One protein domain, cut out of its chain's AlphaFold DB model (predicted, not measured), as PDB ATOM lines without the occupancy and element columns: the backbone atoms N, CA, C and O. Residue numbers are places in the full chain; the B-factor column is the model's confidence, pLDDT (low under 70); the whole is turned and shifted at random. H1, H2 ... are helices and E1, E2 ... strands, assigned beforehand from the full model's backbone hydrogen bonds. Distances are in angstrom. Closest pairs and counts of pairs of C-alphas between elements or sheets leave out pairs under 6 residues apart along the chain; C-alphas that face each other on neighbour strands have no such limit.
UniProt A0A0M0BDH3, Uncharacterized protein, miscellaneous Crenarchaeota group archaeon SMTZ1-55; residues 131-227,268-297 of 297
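AT A GLANCE: This is residues 131 to 227 and 268 to 297 of the 297 residues of an uncharacterized protein of miscellaneous Crenarchaeota group archaeon SMTZ1-55 (UniProt A0A0M0BDH3). A twisted six-stranded sheet forms a slab through the domain, with H3 and H4 over one face and H1 over the other, while H2 only grazes the sheet near E1 and E2. Beyond E5 a long loop runs out and returns to the short edge strand E6, and its residues 281 to 289 stick out. The printed part has 127 residues, with named elements in the order H1 H2 E1 E2 H3 E3 H4 E4 E5 E6; the mixed sheet runs E2 E1 E3 E4 E5 E6. The class is mixed, helices and strands; the whole is compact, with a radius of gyration of the C-alphas of 14.3 A and spans of 42 by 38 by 28 A.

HOW THE PARTS SIT: H1, residues 131 to 140, is on the sheet; its closest C-alphas with E3, residues 193 to 198, are Val 137 and Ala 196, 6.7 A apart. H2, residues 144 to 149, is apart from H1. E1, residues 153 to 159, and E2, residues 162 to 169, form an antiparallel hairpin, with N 157 and O 165 at 2.8 A. E1 is also antiparallel to E3, with N 196 and O 156 at 2.8 A. H3, residues 172 to 185, lies over E2 and E1 at a height over the sheet of 7.0 A; its closest C-alphas with E2 are Ala 175 and Asp 169, 5.0 A apart. E2, H3 and E3 form a split strand-helix-strand unit, E1 between its two strands, with a right-handed crossover. H4, residues 203 to 211, is on the same face as H3, opposite H1: three layers. H3 and H4 only just touch, with 3 pairs of C-alphas within 8 A, the closest His 173 and Met 205 at 7.0 A. E4, residues 216 to 220, is parallel to E3, with N 197 and O 218 at 2.9 A; E3, H4 and E4 form a strand-helix-strand unit, parallel neighbours with a helix between, its crossover right-handed. E5, residues 269 to 274, is antiparallel to E4, with N 219 and O 271 at 3.1 A. E5 and E6, residues 294 to 296, form a hairpin with no N and O within hydrogen-bond range. Every O i to N i+4 pair is within hydrogen-bond range in H2, H3 and H4, and 5 of 6 are in H1.

IN THESE COORDINATES: H1 begins at C-alpha 131 (230.130, 150.998, 150.378). E2 spans 21.4 A, E1 20.5 A and H3 20.2 A. E6 ends at C-alpha 296 (226.252, 161.781, 157.402).

THE WHOLE: Residues 228 to 267 are not printed; C-alphas 227 and 268 are 13.7 A apart. The link E5 to E6 is long. Residues 221 to 227 and 268 to 297 have pLDDT under 70.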
ATOM      1  N   ASP A 131     230.621 152.202 149.701       84.56
ATOM      2  CA  ASP A 131     230.130 150.998 150.378       84.56
ATOM      3  C   ASP A 131     231.273 150.135 150.938       84.56
ATOM      4  O   ASP A 131     231.141 149.568 152.026       84.56
ATOM      5  N   THR A 132     232.424 150.093 150.257       87.25
ATOM      6  CA  THR A 132     233.642 149.444 150.762       87.25
ATOM      7  C   THR A 132     234.117 150.104 152.055       87.25
ATOM      8  O   THR A 132     234.432 149.410 153.021       87.25
ATOM      9  N   ILE A 133     234.105 151.439 152.122       87.56
ATOM     10  CA  ILE A 133     234.493 152.192 153.325       87.56
ATOM     11  C   ILE A 133     233.581 151.827 154.502       87.56
ATOM     12  O   ILE A 133     234.072 151.563 155.600       87.56
ATOM     13  N   LEU A 134     232.263 151.760 154.283       87.06
ATOM     14  CA  LEU A 134     231.313 151.371 155.329       87.06
ATOM     15  C   LEU A 134     231.585 149.947 155.838       87.06
ATOM     16  O   LEU A 134     231.650 149.740 157.050       87.06
ATOM     17  N   ARG A 135     231.854 148.991 154.935       88.62
ATOM     18  CA  ARG A 135     232.252 147.626 155.324       88.62
ATOM     19  C   ARG A 135     233.531 147.616 156.160       88.62
ATOM     20  O   ARG A 135     233.594 146.911 157.161       88.62
ATOM     21  N   MET A 136     234.543 148.401 155.789       89.56
ATOM     22  CA  MET A 136     235.796 148.510 156.553       89.56
ATOM     23  C   MET A 136     235.572 149.084 157.955       89.56
ATOM     24  O   MET A 136     236.180 148.617 158.917       89.56
ATOM     25  N   VAL A 137     234.681 150.067 158.089       88.81
ATOM     26  CA  VAL A 137     234.286 150.624 159.391       88.81
ATOM     27  C   VAL A 137     233.588 149.569 160.246       88.81
ATOM     28  O   VAL A 137     233.880 149.466 161.439       88.81
ATOM     29  N   ASP A 138     232.723 148.743 159.657       88.44
ATOM     30  CA  ASP A 138     232.050 147.664 160.384       88.44
ATOM     31  C   ASP A 138     233.040 146.643 160.961       88.44
ATOM     32  O   ASP A 138     232.852 146.193 162.095       88.44
ATOM     33  N   ARG A 139     234.155 146.373 160.263       90.81
ATOM     34  CA  ARG A 139     235.240 145.511 160.772       90.81
ATOM     35  C   ARG A 139     235.828 146.023 162.089       90.81
ATOM     36  O   ARG A 139     236.217 145.216 162.929       90.81
ATOM     37  N   LEU A 140     235.863 147.338 162.329       88.69
ATOM     38  CA  LEU A 140     236.372 147.896 163.593       88.69
ATOM     39  C   LEU A 140     235.528 147.461 164.803       88.69
ATOM     40  O   LEU A 140     236.041 147.347 165.916       88.69
ATOM     41  N   ASN A 141     234.240 147.173 164.595       85.75
ATOM     42  CA  ASN A 141     233.335 146.733 165.658       85.75
ATOM     43  C   ASN A 141     233.522 145.253 166.043       85.75
ATOM     44  O   ASN A 141     232.913 144.788 167.013       85.75
ATOM     45  N   GLU A 142     234.373 144.508 165.328       88.44
ATOM     46  CA  GLU A 142     234.664 143.092 165.587       88.44
ATOM     47  C   GLU A 142     235.605 142.869 166.779       88.44
ATOM     48  O   GLU A 142     235.624 141.768 167.340       88.44
ATOM     49  N   SER A 143     236.249 143.930 167.270       88.31
ATOM     50  CA  SER A 143     237.078 143.936 168.478       88.31
ATOM     51  C   SER A 143     236.346 143.373 169.702       88.31
ATOM     52  O   SER A 143     235.403 143.971 170.234       88.31
ATOM     53  N   ARG A 144     236.789 142.206 170.189       86.31
ATOM     54  CA  ARG A 144     236.271 141.636 171.442       86.31
ATOM     55  C   ARG A 144     236.749 142.450 172.636       86.31
ATOM     56  O   ARG A 144     235.960 142.658 173.557       86.31
ATOM     57  N   LEU A 145     237.997 142.919 172.615       85.88
ATOM     58  CA  LEU A 145     238.568 143.662 173.730       85.88
ATOM     59  C   LEU A 145     237.822 144.982 173.937       85.88
ATOM     60  O   LEU A 145     237.427 145.269 175.062       85.88
ATOM     61  N   PHE A 146     237.518 145.723 172.867       86.38
ATOM     62  CA  PHE A 146     236.700 146.935 172.932       86.38
ATOM     63  C   PHE A 146     235.284 146.662 173.438       86.38
ATOM     64  O   PHE A 146     234.790 147.403 174.285       86.38
ATOM     65  N   ARG A 147     234.623 145.594 172.968       85.75
ATOM     66  CA  ARG A 147     233.273 145.244 173.448       85.75
ATOM     67  C   ARG A 147     233.246 144.942 174.943       85.75
ATOM     68  O   ARG A 147     232.286 145.298 175.614       85.75
ATOM     69  N   VAL A 148     234.287 144.284 175.447       85.00
ATOM     70  CA  VAL A 148     234.375 143.858 176.846       85.00
ATOM     71  C   VAL A 148     234.824 145.010 177.752       85.00
ATOM     72  O   VAL A 148     234.161 145.309 178.740       85.00
ATOM     73  N   THR A 149     235.920 145.691 177.412       85.56
ATOM     74  CA  THR A 149     236.554 146.693 178.289       85.56
ATOM     75  C   THR A 149     236.156 148.117 177.936       85.56
ATOM     76  O   THR A 149     236.037 148.971 178.807       85.56
ATOM     77  N   GLY A 150     235.863 148.416 176.665       83.38
ATOM     78  CA  GLY A 150     235.586 149.775 176.173       83.38
ATOM     79  C   GLY A 150     236.724 150.766 176.395       83.38
ATOM     80  O   GLY A 150     236.525 151.957 176.188       83.38
ATOM     81  N   GLY A 151     237.876 150.282 176.857       86.25
ATOM     82  CA  GLY A 151     239.036 151.076 177.239       86.25
ATOM     83  C   GLY A 151     240.159 151.001 176.213       86.25
ATOM     84  O   GLY A 151     241.281 151.353 176.540       86.25
ATOM     85  N   VAL A 152     239.878 150.509 175.003       91.19
ATOM     86  CA  VAL A 152     240.859 150.401 173.918       91.19
ATOM     87  C   VAL A 152     240.378 151.107 172.659       91.19
ATOM     88  O   VAL A 152     239.184 151.221 172.399       91.19
ATOM     89  N   HIS A 153     241.330 151.552 171.859       92.56
ATOM     90  CA  HIS A 153     241.165 151.930 170.472       92.56
ATOM     91  C   HIS A 153     241.470 150.741 169.566       92.56
ATOM     92  O   HIS A 153     242.353 149.932 169.830       92.56
ATOM     93  N   VAL A 154     240.734 150.675 168.468       94.56
ATOM     94  CA  VAL A 154     240.908 149.718 167.380       94.56
ATOM     95  C   VAL A 154     241.443 150.449 166.157       94.56
ATOM     96  O   VAL A 154     240.922 151.516 165.815       94.56
ATOM     97  N   ALA A 155     242.428 149.858 165.490       96.06
ATOM     98  CA  ALA A 155     242.882 150.253 164.166       96.06
ATOM     99  C   ALA A 155     242.947 149.032 163.240       96.06
ATOM    100  O   ALA A 155     243.198 147.910 163.681       96.06
ATOM    101  N   ALA A 156     242.731 149.260 161.951       97.19
ATOM    102  CA  ALA A 156     242.792 148.259 160.904       97.19
ATOM    103  C   ALA A 156     243.462 148.836 159.653       97.19
ATOM    104  O   ALA A 156     243.227 149.988 159.287       97.19
ATOM    105  N   LEU A 157     244.289 148.024 158.999       97.88
ATOM    106  CA  LEU A 157     244.940 148.344 157.736       97.88
ATOM    107  C   LEU A 157     244.400 147.413 156.654       97.88
ATOM    108  O   LEU A 157     244.442 146.190 156.813       97.88
ATOM    109  N   PHE A 158     243.927 147.998 155.561       96.81
ATOM    110  CA  PHE A 158     243.419 147.281 154.399       96.81
ATOM    111  C   PHE A 158     244.297 147.577 153.191       96.81
ATOM    112  O   PHE A 158     244.628 148.732 152.967       96.81
ATOM    113  N   GLU A 159     244.642 146.573 152.401       95.25
ATOM    114  CA  GLU A 159     245.347 146.715 151.123       95.25
ATOM    115  C   GLU A 159     244.445 146.149 150.036       95.25
ATOM    116  O   GLU A 159     244.012 145.005 150.168       95.25
ATOM    117  N   GLU A 160     244.125 146.939 149.006       90.62
ATOM    118  CA  GLU A 160     243.219 146.501 147.926       90.62
ATOM    119  C   GLU A 160     241.939 145.836 148.486       90.62
ATOM    120  O   GLU A 160     241.531 144.749 148.094       90.62
ATOM    121  N   GLU A 161     241.337 146.486 149.490       86.94
ATOM    122  CA  GLU A 161     240.136 146.058 150.235       86.94
ATOM    123  C   GLU A 161     240.288 144.857 151.187       86.94
ATOM    124  O   GLU A 161     239.422 144.615 152.032       86.94
ATOM    125  N   ARG A 162     241.415 144.147 151.144       94.38
ATOM    126  CA  ARG A 162     241.708 143.013 152.025       94.38
ATOM    127  C   ARG A 162     242.252 143.492 153.367       94.38
ATOM    128  O   ARG A 162     243.208 144.261 153.416       94.38
ATOM    129  N   LEU A 163     241.698 142.993 154.472       96.50
ATOM    130  CA  LEU A 163     242.235 143.256 155.812       96.50
ATOM    131  C   LEU A 163     243.627 142.622 155.953       96.50
ATOM    132  O   LEU A 163     243.759 141.401 155.887       96.50
ATOM    133  N   VAL A 164     244.649 143.447 156.183       96.94
ATOM    134  CA  VAL A 164     246.035 142.995 156.389       96.94
ATOM    135  C   VAL A 164     246.411 142.978 157.863       96.94
ATOM    136  O   VAL A 164     247.059 142.044 158.334       96.94
ATOM    137  N   ALA A 165     246.005 144.007 158.603       97.62
ATOM    138  CA  ALA A 165     246.325 144.133 160.015       97.62
ATOM    139  C   ALA A 165     245.129 144.653 160.802       97.62
ATOM    140  O   ALA A 165     244.385 145.508 160.329       97.62
ATOM    141  N   PHE A 166     244.979 144.152 162.023       97.25
ATOM    142  CA  PHE A 166     243.980 144.582 162.989       97.25
ATOM    143  C   PHE A 166     244.654 144.626 164.356       97.25
ATOM    144  O   PHE A 166     245.265 143.639 164.764       97.25
ATOM    145  N   ALA A 167     244.575 145.761 165.044       97.06
ATOM    146  CA  ALA A 167     245.200 145.936 166.345       97.06
ATOM    147  C   ALA A 167     244.285 146.680 167.313       97.06
ATOM    148  O   ALA A 167     243.518 147.566 166.932       97.06
ATOM    149  N   GLU A 168     244.416 146.321 168.584       95.19
ATOM    150  CA  GLU A 168     243.729 146.936 169.709       95.19
ATOM    151  C   GLU A 168     244.791 147.482 170.668       95.19
ATOM    152  O   GLU A 168     245.787 146.806 170.954       95.19
ATOM    153  N   ASP A 169     244.596 148.701 171.161       94.94
ATOM    154  CA  ASP A 169     245.473 149.291 172.168       94.94
ATOM    155  C   ASP A 169     244.755 150.348 173.003       94.94
ATOM    156  O   ASP A 169     243.922 151.080 172.476       94.94
ATOM    157  N   VAL A 170     245.083 150.472 174.288       92.12
ATOM    158  CA  VAL A 170     244.579 151.570 175.135       92.12
ATOM    159  C   VAL A 170     244.937 152.938 174.539       92.12
ATOM    160  O   VAL A 170     244.109 153.850 174.540       92.12
ATOM    161  N   GLY A 171     246.120 153.072 173.936       89.44
ATOM    162  CA  GLY A 171     246.544 154.262 173.208       89.44
ATOM    163  C   GLY A 171     246.174 154.223 171.722       89.44
ATOM    164  O   GLY A 171     246.653 153.381 170.966       89.44
ATOM    165  N   ARG A 172     245.414 155.214 171.232       89.38
ATOM    166  CA  ARG A 172     245.095 155.333 169.788       89.38
ATOM    167  C   ARG A 172     246.336 155.402 168.886       89.38
ATOM    168  O   ARG A 172     246.318 154.858 167.785       89.38
ATOM    169  N   HIS A 173     247.407 156.055 169.352       91.50
ATOM    170  CA  HIS A 173     248.685 156.139 168.639       91.50
ATOM    171  C   HIS A 173     249.278 154.750 168.439       91.50
ATOM    172  O   HIS A 173     249.629 154.392 167.323       91.50
ATOM    173  N   ASN A 174     249.315 153.956 169.507       94.69
ATOM    174  CA  ASN A 174     249.862 152.608 169.488       94.69
ATOM    175  C   ASN A 174     249.028 151.672 168.614       94.69
ATOM    176  O   ASN A 174     249.596 150.840 167.920       94.69
ATOM    177  N   ALA A 175     247.696 151.808 168.608       95.38
ATOM    178  CA  ALA A 175     246.842 151.013 167.725       95.38
ATOM    179  C   ALA A 175     247.212 151.238 166.245       95.38
ATOM    180  O   ALA A 175     247.363 150.274 165.494       95.38
ATOM    181  N   ILE A 176     247.421 152.499 165.839       95.88
ATOM    182  CA  ILE A 176     247.887 152.846 164.487       95.88
ATOM    183  C   ILE A 176     249.305 152.321 164.247       95.88
ATOM    184  O   ILE A 176     249.551 151.683 163.226       95.88
ATOM    185  N   ASP A 177     250.223 152.548 165.188       96.75
ATOM    186  CA  ASP A 177     251.611 152.101 165.065       96.75
ATOM    187  C   ASP A 177     251.666 150.575 164.873       96.75
ATOM    188  O   ASP A 177     252.291 150.102 163.932       96.75
ATOM    189  N   LYS A 178     250.908 149.792 165.647       98.06
ATOM    190  CA  LYS A 178     250.822 148.329 165.493       98.06
ATOM    191  C   LYS A 178     250.375 147.898 164.096       98.06
ATOM    192  O   LYS A 178     251.015 147.039 163.491       98.06
ATOM    193  N   VAL A 179     249.293 148.468 163.553       98.38
ATOM    194  CA  VAL A 179     248.826 148.059 162.212       98.38
ATOM    195  C   VAL A 179     249.782 148.491 161.107       98.38
ATOM    196  O   VAL A 179     249.975 147.747 160.147       98.38
ATOM    197  N   VAL A 180     250.424 149.650 161.256       97.88
ATOM    198  CA  VAL A 180     251.442 150.123 160.312       97.88
ATOM    199  C   VAL A 180     252.680 149.229 160.363       97.88
ATOM    200  O   VAL A 180     253.148 148.788 159.316       97.88
ATOM    201  N   GLY A 181     253.173 148.888 161.555       97.88
ATOM    202  CA  GLY A 181     254.304 147.978 161.722       97.88
ATOM    203  C   GLY A 181     254.035 146.598 161.131       97.88
ATOM    204  O   GLY A 181     254.866 146.072 160.393       97.88
ATOM    205  N   ARG A 182     252.831 146.055 161.356       98.06
ATOM    206  CA  ARG A 182     252.382 144.809 160.723       98.06
ATOM    207  C   ARG A 182     252.357 144.917 159.198       98.06
ATOM    208  O   ARG A 182     252.781 143.986 158.513       98.06
ATOM    209  N   GLY A 183     251.887 146.047 158.666       97.75
ATOM    210  CA  GLY A 183     251.887 146.334 157.231       97.75
ATOM    211  C   GLY A 183     253.298 146.360 156.636       97.75
ATOM    212  O   GLY A 183     253.545 145.701 155.629       97.75
ATOM    213  N   ILE A 184     254.246 147.026 157.302       96.81
ATOM    214  CA  ILE A 184     255.661 147.075 156.892       96.81
ATOM    215  C   ILE A 184     256.264 145.669 156.873       96.81
ATOM    216  O   ILE A 184     256.868 145.247 155.885       96.81
ATOM    217  N   GLN A 185     256.070 144.895 157.941       95.06
ATOM    218  CA  GLN A 185     256.565 143.520 158.007       95.06
ATOM    219  C   GLN A 185     255.975 142.642 156.896       95.06
ATOM    220  O   GLN A 185     256.709 141.851 156.304       95.06
ATOM    221  N   SER A 186     254.706 142.863 156.544       95.56
ATOM    222  CA  SER A 186     253.987 142.133 155.491       95.56
ATOM    223  C   SER A 186     254.223 142.665 154.068       95.56
ATOM    224  O   SER A 186     253.600 142.164 153.140       95.56
ATOM    225  N   ASN A 187     255.112 143.652 153.880       95.12
ATOM    226  CA  ASN A 187     255.391 144.302 152.588       95.12
ATOM    227  C   ASN A 187     254.145 144.914 151.920       95.12
ATOM    228  O   ASN A 187     254.010 144.862 150.700       95.12
ATOM    229  N   VAL A 188     253.241 145.495 152.715       96.00
ATOM    230  CA  VAL A 188     252.055 146.182 152.188       96.00
ATOM    231  C   VAL A 188     252.461 147.348 151.298       96.00
ATOM    232  O   VAL A 188     253.271 148.196 151.684       96.00
ATOM    233  N   ASN A 189     251.821 147.450 150.139       94.25
ATOM    234  CA  ASN A 189     251.883 148.643 149.322       94.25
ATOM    235  C   ASN A 189     250.975 149.734 149.909       94.25
ATOM    236  O   ASN A 189     249.791 149.841 149.581       94.25
ATOM    237  N   PHE A 190     251.549 150.591 150.755       92.69
ATOM    238  CA  PHE A 190     250.809 151.663 151.427       92.69
ATOM    239  C   PHE A 190     250.126 152.654 150.471       92.69
ATOM    240  O   PHE A 190     249.086 153.204 150.829       92.69
ATOM    241  N   SER A 191     250.629 152.822 149.240       90.38
ATOM    242  CA  SER A 191     250.003 153.690 148.224       90.38
ATOM    243  C   SER A 191     248.634 153.188 147.740       90.38
ATOM    244  O   SER A 191     247.877 153.957 147.144       90.38
ATOM    245  N   LYS A 192     248.315 151.918 148.024       91.38
ATOM    246  CA  LYS A 192     247.043 151.237 147.742       91.38
ATOM    247  C   LYS A 192     246.360 150.719 149.012       91.38
ATOM    248  O   LYS A 192     245.534 149.802 148.965       91.38
ATOM    249  N   ALA A 193     246.732 151.276 150.161       94.56
ATOM    250  CA  ALA A 193     246.205 150.860 151.446       94.56
ATOM    251  C   ALA A 193     245.306 151.928 152.081       94.56
ATOM    252  O   ALA A 193     245.348 153.111 151.743       94.56
ATOM    253  N   ILE A 194     244.474 151.484 153.017       94.56
ATOM    254  CA  ILE A 194     243.517 152.293 153.760       94.56
ATOM    255  C   ILE A 194     243.705 152.011 155.240       94.56
ATOM    256  O   ILE A 194     243.670 150.859 155.672       94.56
ATOM    257  N   LEU A 195     243.865 153.073 156.024       95.06
ATOM    258  CA  LEU A 195     243.857 152.991 157.479       95.06
ATOM    259  C   LEU A 195     242.461 153.321 157.999       95.06
ATOM    260  O   LEU A 195     241.938 154.395 157.723       95.06
ATOM    261  N   ALA A 196     241.878 152.445 158.804       93.94
ATOM    262  CA  ALA A 196     240.658 152.728 159.548       93.94
ATOM    263  C   ALA A 196     240.960 152.679 161.044       93.94
ATOM    264  O   ALA A 196     241.612 151.753 161.516       93.94
ATOM    265  N   SER A 197     240.513 153.674 161.806       92.19
ATOM    266  CA  SER A 197     240.763 153.733 163.245       92.19
ATOM    267  C   SER A 197     239.578 154.305 164.008       92.19
ATOM    268  O   SER A 197     238.750 155.049 163.476       92.19
ATOM    269  N   THR A 198     239.491 153.938 165.281       89.06
ATOM    270  CA  THR A 198     238.462 154.427 166.198       89.06
ATOM    271  C   THR A 198     238.930 155.633 167.005       89.06
ATOM    272  O   THR A 198     240.075 155.714 167.455       89.06
ATOM    273  N   GLY A 199     238.006 156.551 167.279       76.12
ATOM    274  CA  GLY A 199     238.240 157.718 168.128       76.12
ATOM    275  C   GLY A 199     238.424 159.014 167.339       76.12
ATOM    276  O   GLY A 199     237.986 159.142 166.199       76.12
ATOM    277  N   ARG A 200     239.029 160.012 167.990       75.44
ATOM    278  CA  ARG A 200     239.197 161.359 167.423       75.44
ATOM    279  C   ARG A 200     240.299 161.383 166.362       75.44
ATOM    280  O   ARG A 200     241.234 160.588 166.424       75.44
ATOM    281  N   GLN A 201     240.223 162.369 165.467       75.50
ATOM    282  CA  GLN A 201     241.221 162.657 164.431       75.50
ATOM    283  C   GLN A 201     242.053 163.908 164.780       75.50
ATOM    284  O   GLN A 201     241.821 164.983 164.223       75.50
ATOM    285  N   PRO A 202     242.995 163.835 165.736       78.56
ATOM    286  CA  PRO A 202     243.980 164.893 165.898       78.56
ATOM    287  C   PRO A 202     245.010 164.856 164.757       78.56
ATOM    288  O   PRO A 202     245.185 163.839 164.080       78.56
ATOM    289  N   ALA A 203     245.655 165.999 164.507       74.19
ATOM    290  CA  ALA A 203     246.544 166.186 163.359       74.19
ATOM    291  C   ALA A 203     247.722 165.196 163.347       74.19
ATOM    292  O   ALA A 203     248.104 164.710 162.289       74.19
ATOM    293  N   ASP A 204     248.248 164.836 164.516       75.56
ATOM    294  CA  ASP A 204     249.302 163.834 164.681       75.56
ATOM    295  C   ASP A 204     248.922 162.452 164.116       75.56
ATOM    296  O   ASP A 204     249.768 161.796 163.516       75.56
ATOM    297  N   MET A 205     247.658 162.022 164.211       83.94
ATOM    298  CA  MET A 205     247.195 160.749 163.620       83.94
ATOM    299  C   MET A 205     247.213 160.772 162.096       83.94
ATOM    300  O   MET A 205     247.588 159.786 161.464       83.94
ATOM    301  N   ILE A 206     246.844 161.909 161.506       83.12
ATOM    302  CA  ILE A 206     246.902 162.109 160.056       83.12
ATOM    303  C   ILE A 206     248.355 162.077 159.580       83.12
ATOM    304  O   ILE A 206     248.651 161.470 158.554       83.12
ATOM    305  N   LEU A 207     249.274 162.669 160.347       82.12
ATOM    306  CA  LEU A 207     250.698 162.661 160.012       82.12
ATOM    307  C   LEU A 207     251.304 161.268 160.025       82.12
ATOM    308  O   LEU A 207     252.095 160.956 159.140       82.12
ATOM    309  N   LYS A 208     250.915 160.415 160.979       87.94
ATOM    310  CA  LYS A 208     251.350 159.012 160.991       87.94
ATOM    311  C   LYS A 208     250.971 158.300 159.696       87.94
ATOM    312  O   LYS A 208     251.818 157.643 159.100       87.94
ATOM    313  N   ALA A 209     249.728 158.478 159.244       89.31
ATOM    314  CA  ALA A 209     249.253 157.898 157.992       89.31
ATOM    315  C   ALA A 209     250.000 158.474 156.773       89.31
ATOM    316  O   ALA A 209     250.479 157.726 155.922       89.31
ATOM    317  N   ALA A 210     250.169 159.798 156.723       85.94
ATOM    318  CA  ALA A 210     250.852 160.475 155.624       85.94
ATOM    319  C   ALA A 210     252.331 160.066 155.493       85.94
ATOM    320  O   ALA A 210     252.806 159.821 154.386       85.94
ATOM    321  N   ARG A 211     253.055 159.923 156.614       85.25
ATOM    322  CA  ARG A 211     254.479 159.528 156.637       85.25
ATOM    323  C   ARG A 211     254.732 158.176 155.980       85.25
ATOM    324  O   ARG A 211     255.729 158.007 155.276       85.25
ATOM    325  N   VAL A 212     253.810 157.233 156.157       89.56
ATOM    326  CA  VAL A 212     253.903 155.914 155.518       89.56
ATOM    327  C   VAL A 212     253.271 155.865 154.127       89.56
ATOM    328  O   VAL A 212     253.323 154.830 153.478       89.56
ATOM    329  N   GLY A 213     252.744 156.984 153.625       88.81
ATOM    330  CA  GLY A 213     252.236 157.089 152.257       88.81
ATOM    331  C   GLY A 213     250.801 156.599 152.071       88.81
ATOM    332  O   GLY A 213     250.434 156.247 150.955       88.81
ATOM    333  N   LEU A 214     249.992 156.560 153.136       90.69
ATOM    334  CA  LEU A 214     248.590 156.148 153.046       90.69
ATOM    335  C   LEU A 214     247.730 157.232 152.371       90.69
ATOM    336  O   LEU A 214     247.646 158.347 152.895       90.69
ATOM    337  N   PRO A 215     247.045 156.926 151.254       89.06
ATOM    338  CA  PRO A 215     246.210 157.894 150.540       89.06
ATOM    339  C   PRO A 215     244.862 158.165 151.212       89.06
ATOM    340  O   PRO A 215     244.320 159.269 151.096       89.06
ATOM    341  N   ILE A 216     244.313 157.158 151.895       89.94
ATOM    342  CA  ILE A 216     242.985 157.197 152.503       89.94
ATOM    343  C   ILE A 216     243.112 156.764 153.953       89.94
ATOM    344  O   ILE A 216     243.672 155.710 154.267       89.94
ATOM    345  N   ALA A 217     242.542 157.572 154.838       90.06
ATOM    346  CA  ALA A 217     242.388 157.190 156.221       90.06
ATOM    347  C   ALA A 217     241.015 157.609 156.766       90.06
ATOM    348  O   ALA A 217     240.444 158.640 156.393       90.06
ATOM    349  N   ILE A 218     240.468 156.744 157.613       89.62
ATOM    350  CA  ILE A 218     239.080 156.748 158.059       89.62
ATOM    351  C   ILE A 218     239.062 156.794 159.584       89.62
ATOM    352  O   ILE A 218     239.683 155.957 160.244       89.62
ATOM    353  N   TRP A 219     238.302 157.735 160.145       85.44
ATOM    354  CA  TRP A 219     238.098 157.844 161.587       85.44
ATOM    355  C   TRP A 219     236.635 157.626 161.935       85.44
ATOM    356  O   TRP A 219     235.755 158.400 161.552       85.44
ATOM    357  N   HIS A 220     236.384 156.574 162.710       80.56
ATOM    358  CA  HIS A 220     235.058 156.236 163.200       80.56
ATOM    359  C   HIS A 220     234.957 156.494 164.702       80.56
ATOM    360  O   HIS A 220     235.723 155.971 165.514       80.56
ATOM    361  N   HIS A 221     233.963 157.275 165.107       69.50
ATOM    362  CA  HIS A 221     233.640 157.419 166.522       69.50
ATOM    363  C   HIS A 221     232.745 156.252 166.946       69.50
ATOM    364  O   HIS A 221     231.525 156.385 167.029       69.50
ATOM    365  N   SER A 222     233.360 155.094 167.209       50.09
ATOM    366  CA  SER A 222     232.642 153.937 167.749       50.09
ATOM    367  C   SER A 222     232.073 154.279 169.122       50.09
ATOM    368  O   SER A 222     232.819 154.502 170.074       50.09
ATOM    369  N   ARG A 223     230.742 154.285 169.242       49.44
ATOM    370  CA  ARG A 223     230.078 154.166 170.544       49.44
ATOM    371  C   ARG A 223     229.860 152.688 170.837       49.44
ATOM    372  O   ARG A 223     229.526 151.926 169.928       49.44
ATOM    373  N   ARG A 224     230.010 152.275 172.099       49.09
ATOM    374  CA  ARG A 224     229.502 150.961 172.498       49.09
ATOM    375  C   ARG A 224     227.996 150.904 172.224       49.09
ATOM    376  O   ARG A 224     227.281 151.881 172.444       49.09
ATOM    377  N   LYS A 225     227.513 149.741 171.776       44.25
ATOM    378  CA  LYS A 225     226.075 149.492 171.572       44.25
ATOM    379  C   LYS A 225     225.273 149.497 172.885       44.25
ATOM    380  O   LYS A 225     224.058 149.608 172.828       44.25
ATOM    381  N   ASP A 226     225.939 149.400 174.039       47.22
ATOM    382  CA  ASP A 226     225.325 149.335 175.375       47.22
ATOM    383  C   ASP A 226     225.026 150.716 176.005       47.22
ATOM    384  O   ASP A 226     224.543 150.776 177.130       47.22
ATOM    385  N   GLY A 227     225.313 151.830 175.316       37.06
ATOM    386  CA  GLY A 227     225.031 153.181 175.820       37.06
ATOM    387  C   GLY A 227     225.919 153.641 176.987       37.06
ATOM    388  O   GLY A 227     225.715 154.737 177.509       37.06
ATOM    389  N   LYS A 268     225.431 158.537 163.214       37.09
ATOM    390  CA  LYS A 268     226.790 157.986 163.133       37.09
ATOM    391  C   LYS A 268     227.610 158.972 162.303       37.09
ATOM    392  O   LYS A 268     227.320 159.206 161.141       37.09
ATOM    393  N   ARG A 269     228.638 159.581 162.894       40.09
ATOM    394  CA  ARG A 269     229.506 160.518 162.163       40.09
ATOM    395  C   ARG A 269     230.761 159.798 161.700       40.09
ATOM    396  O   ARG A 269     231.583 159.402 162.530       40.09
ATOM    397  N   LEU A 270     230.892 159.646 160.386       41.06
ATOM    398  CA  LEU A 270     232.082 159.125 159.732       41.06
ATOM    399  C   LEU A 270     232.863 160.293 159.127       41.06
ATOM    400  O   LEU A 270     232.339 161.035 158.297       41.06
ATOM    401  N   LEU A 271     234.117 160.461 159.552       45.94
ATOM    402  CA  LEU A 271     235.026 161.414 158.923       45.94
ATOM    403  C   LEU A 271     235.974 160.646 158.009       45.94
ATOM    404  O   LEU A 271     236.742 159.797 158.468       45.94
ATOM    405  N   ILE A 272     235.907 160.949 156.716       52.28
ATOM    406  CA  ILE A 272     236.791 160.370 155.710       52.28
ATOM    407  C   ILE A 272     237.705 161.483 155.230       52.28
ATOM    408  O   ILE A 272     237.249 162.470 154.652       52.28
ATOM    409  N   THR A 273     239.004 161.335 155.476       51.44
ATOM    410  CA  THR A 273     239.978 162.278 154.929       51.44
ATOM    411  C   THR A 273     240.496 161.701 153.618       51.44
ATOM    412  O   THR A 273     241.333 160.799 153.614       51.44
ATOM    413  N   PHE A 274     239.968 162.204 152.503       40.41
ATOM    414  CA  PHE A 274     240.535 161.964 151.180       40.41
ATOM    415  C   PHE A 274     241.675 162.948 150.949       40.41
ATOM    416  O   PHE A 274     241.465 164.154 151.071       40.41
ATOM    417  N   LYS A 275     242.849 162.421 150.584       40.09
ATOM    418  CA  LYS A 275     244.117 163.148 150.431       40.09
ATOM    419  C   LYS A 275     244.633 163.674 151.769       40.09
ATOM    420  O   LYS A 275     244.087 164.615 152.340       40.09
ATOM    421  N   ALA A 276     245.728 163.088 152.255       36.06
ATOM    422  CA  ALA A 276     246.528 163.684 153.319       36.06
ATOM    423  C   ALA A 276     246.808 165.155 152.946       36.06
ATOM    424  O   ALA A 276     247.464 165.455 151.953       36.06
ATOM    425  N   CYS A 277     246.162 166.057 153.679       33.47
ATOM    426  CA  CYS A 277     245.881 167.425 153.268       33.47
ATOM    427  C   CYS A 277     247.145 168.204 152.866       33.47
ATOM    428  O   CYS A 277     247.919 168.568 153.744       33.47
ATOM    429  N   GLN A 278     247.288 168.593 151.591       31.86
ATOM    430  CA  GLN A 278     248.251 169.626 151.156       31.86
ATOM    431  C   GLN A 278     248.099 170.946 151.951       31.86
ATOM    432  O   GLN A 278     249.047 171.719 152.056       31.86
ATOM    433  N   SER A 279     246.924 171.216 152.541       30.64
ATOM    434  CA  SER A 279     246.622 172.481 153.224       30.64
ATOM    435  C   SER A 279     247.081 172.563 154.684       30.64
ATOM    436  O   SER A 279     247.362 173.663 155.150       30.64
ATOM    437  N   VAL A 280     247.236 171.439 155.400       35.72
ATOM    438  CA  VAL A 280     247.768 171.450 156.784       35.72
ATOM    439  C   VAL A 280     249.233 171.910 156.798       35.72
ATOM    440  O   VAL A 280     249.703 172.479 157.781       35.72
ATOM    441  N   PHE A 281     249.937 171.732 155.678       35.59
ATOM    442  CA  PHE A 281     251.377 171.947 155.555       35.59
ATOM    443  C   PHE A 281     251.794 173.342 155.059       35.59
ATOM    444  O   PHE A 281     252.968 173.685 155.155       35.59
ATOM    445  N   GLN A 282     250.860 174.184 154.595       30.50
ATOM    446  CA  GLN A 282     251.157 175.544 154.103       30.50
ATOM    447  C   GLN A 282     251.003 176.652 155.164       30.50
ATOM    448  O   GLN A 282     250.952 177.834 154.825       30.50
ATOM    449  N   GLY A 283     250.865 176.310 156.450       28.70
ATOM    450  CA  GLY A 283     250.727 177.298 157.532       28.70
ATOM    451  C   GLY A 283     249.424 178.113 157.509       28.70
ATOM    452  O   GLY A 283     249.206 178.958 158.375       28.70
ATOM    453  N   LYS A 284     248.524 177.847 156.559       27.30
ATOM    454  CA  LYS A 284     247.161 178.371 156.549       27.30
ATOM    455  C   LYS A 284     246.292 177.377 157.306       27.30
ATOM    456  O   LYS A 284     246.025 176.292 156.794       27.30
ATOM    457  N   MET A 285     245.831 177.729 158.510       26.08
ATOM    458  CA  MET A 285     244.649 177.042 159.029       26.08
ATOM    459  C   MET A 285     243.567 177.171 157.953       26.08
ATOM    460  O   MET A 285     243.334 178.294 157.490       26.08
ATOM    461  N   PRO A 286     242.931 176.076 157.512       28.30
ATOM    462  CA  PRO A 286     241.741 176.209 156.701       28.30
ATOM    463  C   PRO A 286     240.774 177.104 157.476       28.30
ATOM    464  O   PRO A 286     240.428 176.800 158.622       28.30
ATOM    465  N   ASN A 287     240.366 178.229 156.877       25.28
ATOM    466  CA  ASN A 287     239.185 178.944 157.349       25.28
ATOM    467  C   ASN A 287     238.098 177.889 157.563       25.28
ATOM    468  O   ASN A 287     237.989 176.964 156.754       25.28
ATOM    469  N   ALA A 288     237.300 178.023 158.623       31.06
ATOM    470  CA  ALA A 288     236.269 177.066 159.046       31.06
ATOM    471  C   ALA A 288     235.212 176.691 157.967       31.06
ATOM    472  O   ALA A 288     234.258 175.981 158.266       31.06
ATOM    473  N   ALA A 289     235.386 177.155 156.727       26.22
ATOM    474  CA  ALA A 289     234.570 176.940 155.547       26.22
ATOM    475  C   ALA A 289     235.200 176.037 154.457       26.22
ATOM    476  O   ALA A 289     234.474 175.646 153.548       26.22
ATOM    477  N   SER A 290     236.492 175.659 154.490       26.53
ATOM    478  CA  SER A 290     236.998 174.648 153.536       26.53
ATOM    479  C   SER A 290     236.678 173.252 154.071       26.53
ATOM    480  O   SER A 290     237.453 172.654 154.820       26.53
ATOM    481  N   ALA A 291     235.465 172.808 153.757       29.16
ATOM    482  CA  ALA A 291     234.839 171.595 154.253       29.16
ATOM    483  C   ALA A 291     235.719 170.355 154.030       29.16
ATOM    484  O   ALA A 291     235.922 169.913 152.901       29.16
ATOM    485  N   ILE A 292     236.196 169.760 155.125       33.97
ATOM    486  CA  ILE A 292     236.475 168.324 155.145       33.97
ATOM    487  C   ILE A 292     235.101 167.662 154.957       33.97
ATOM    488  O   ILE A 292     234.205 167.963 155.752       33.97
ATOM    489  N   PRO A 293     234.880 166.850 153.909       29.75
ATOM    490  CA  PRO A 293     233.571 166.265 153.669       29.75
ATOM    491  C   PRO A 293     233.228 165.312 154.819       29.75
ATOM    492  O   PRO A 293     233.877 164.287 155.022       29.75
ATOM    493  N   TRP A 294     232.212 165.679 155.594       31.34
ATOM    494  CA  TRP A 294     231.532 164.764 156.498       31.34
ATOM    495  C   TRP A 294     230.518 163.985 155.666       31.34
ATOM    496  O   TRP A 294     229.747 164.596 154.925       31.34
ATOM    497  N   ILE A 295     230.524 162.658 155.772       31.97
ATOM    498  CA  ILE A 295     229.410 161.851 155.276       31.97
ATOM    499  C   ILE A 295     228.514 161.584 156.482       31.97
ATOM    500  O   ILE A 295     228.940 160.936 157.443       31.97
ATOM    501  N   ASP A 296     227.301 162.130 156.445       25.75
ATOM    502  CA  ASP A 296     226.252 161.781 157.402       25.75
ATOM    503  C   ASP A 296     225.746 160.368 157.075       25.75
ATOM    504  O   ASP A 296     225.380 160.091 155.930       25.75
ATOM    505  N   VAL A 297     225.766 159.475 158.075       35.12
ATOM    506  CA  VAL A 297     225.277 158.086 157.988       35.12
ATOM    507  C   VAL A 297     224.176 157.848 159.014       35.12
ATOM    508  O   VAL A 297     224.382 158.184 160.210       35.12
TER     509      VAL A 297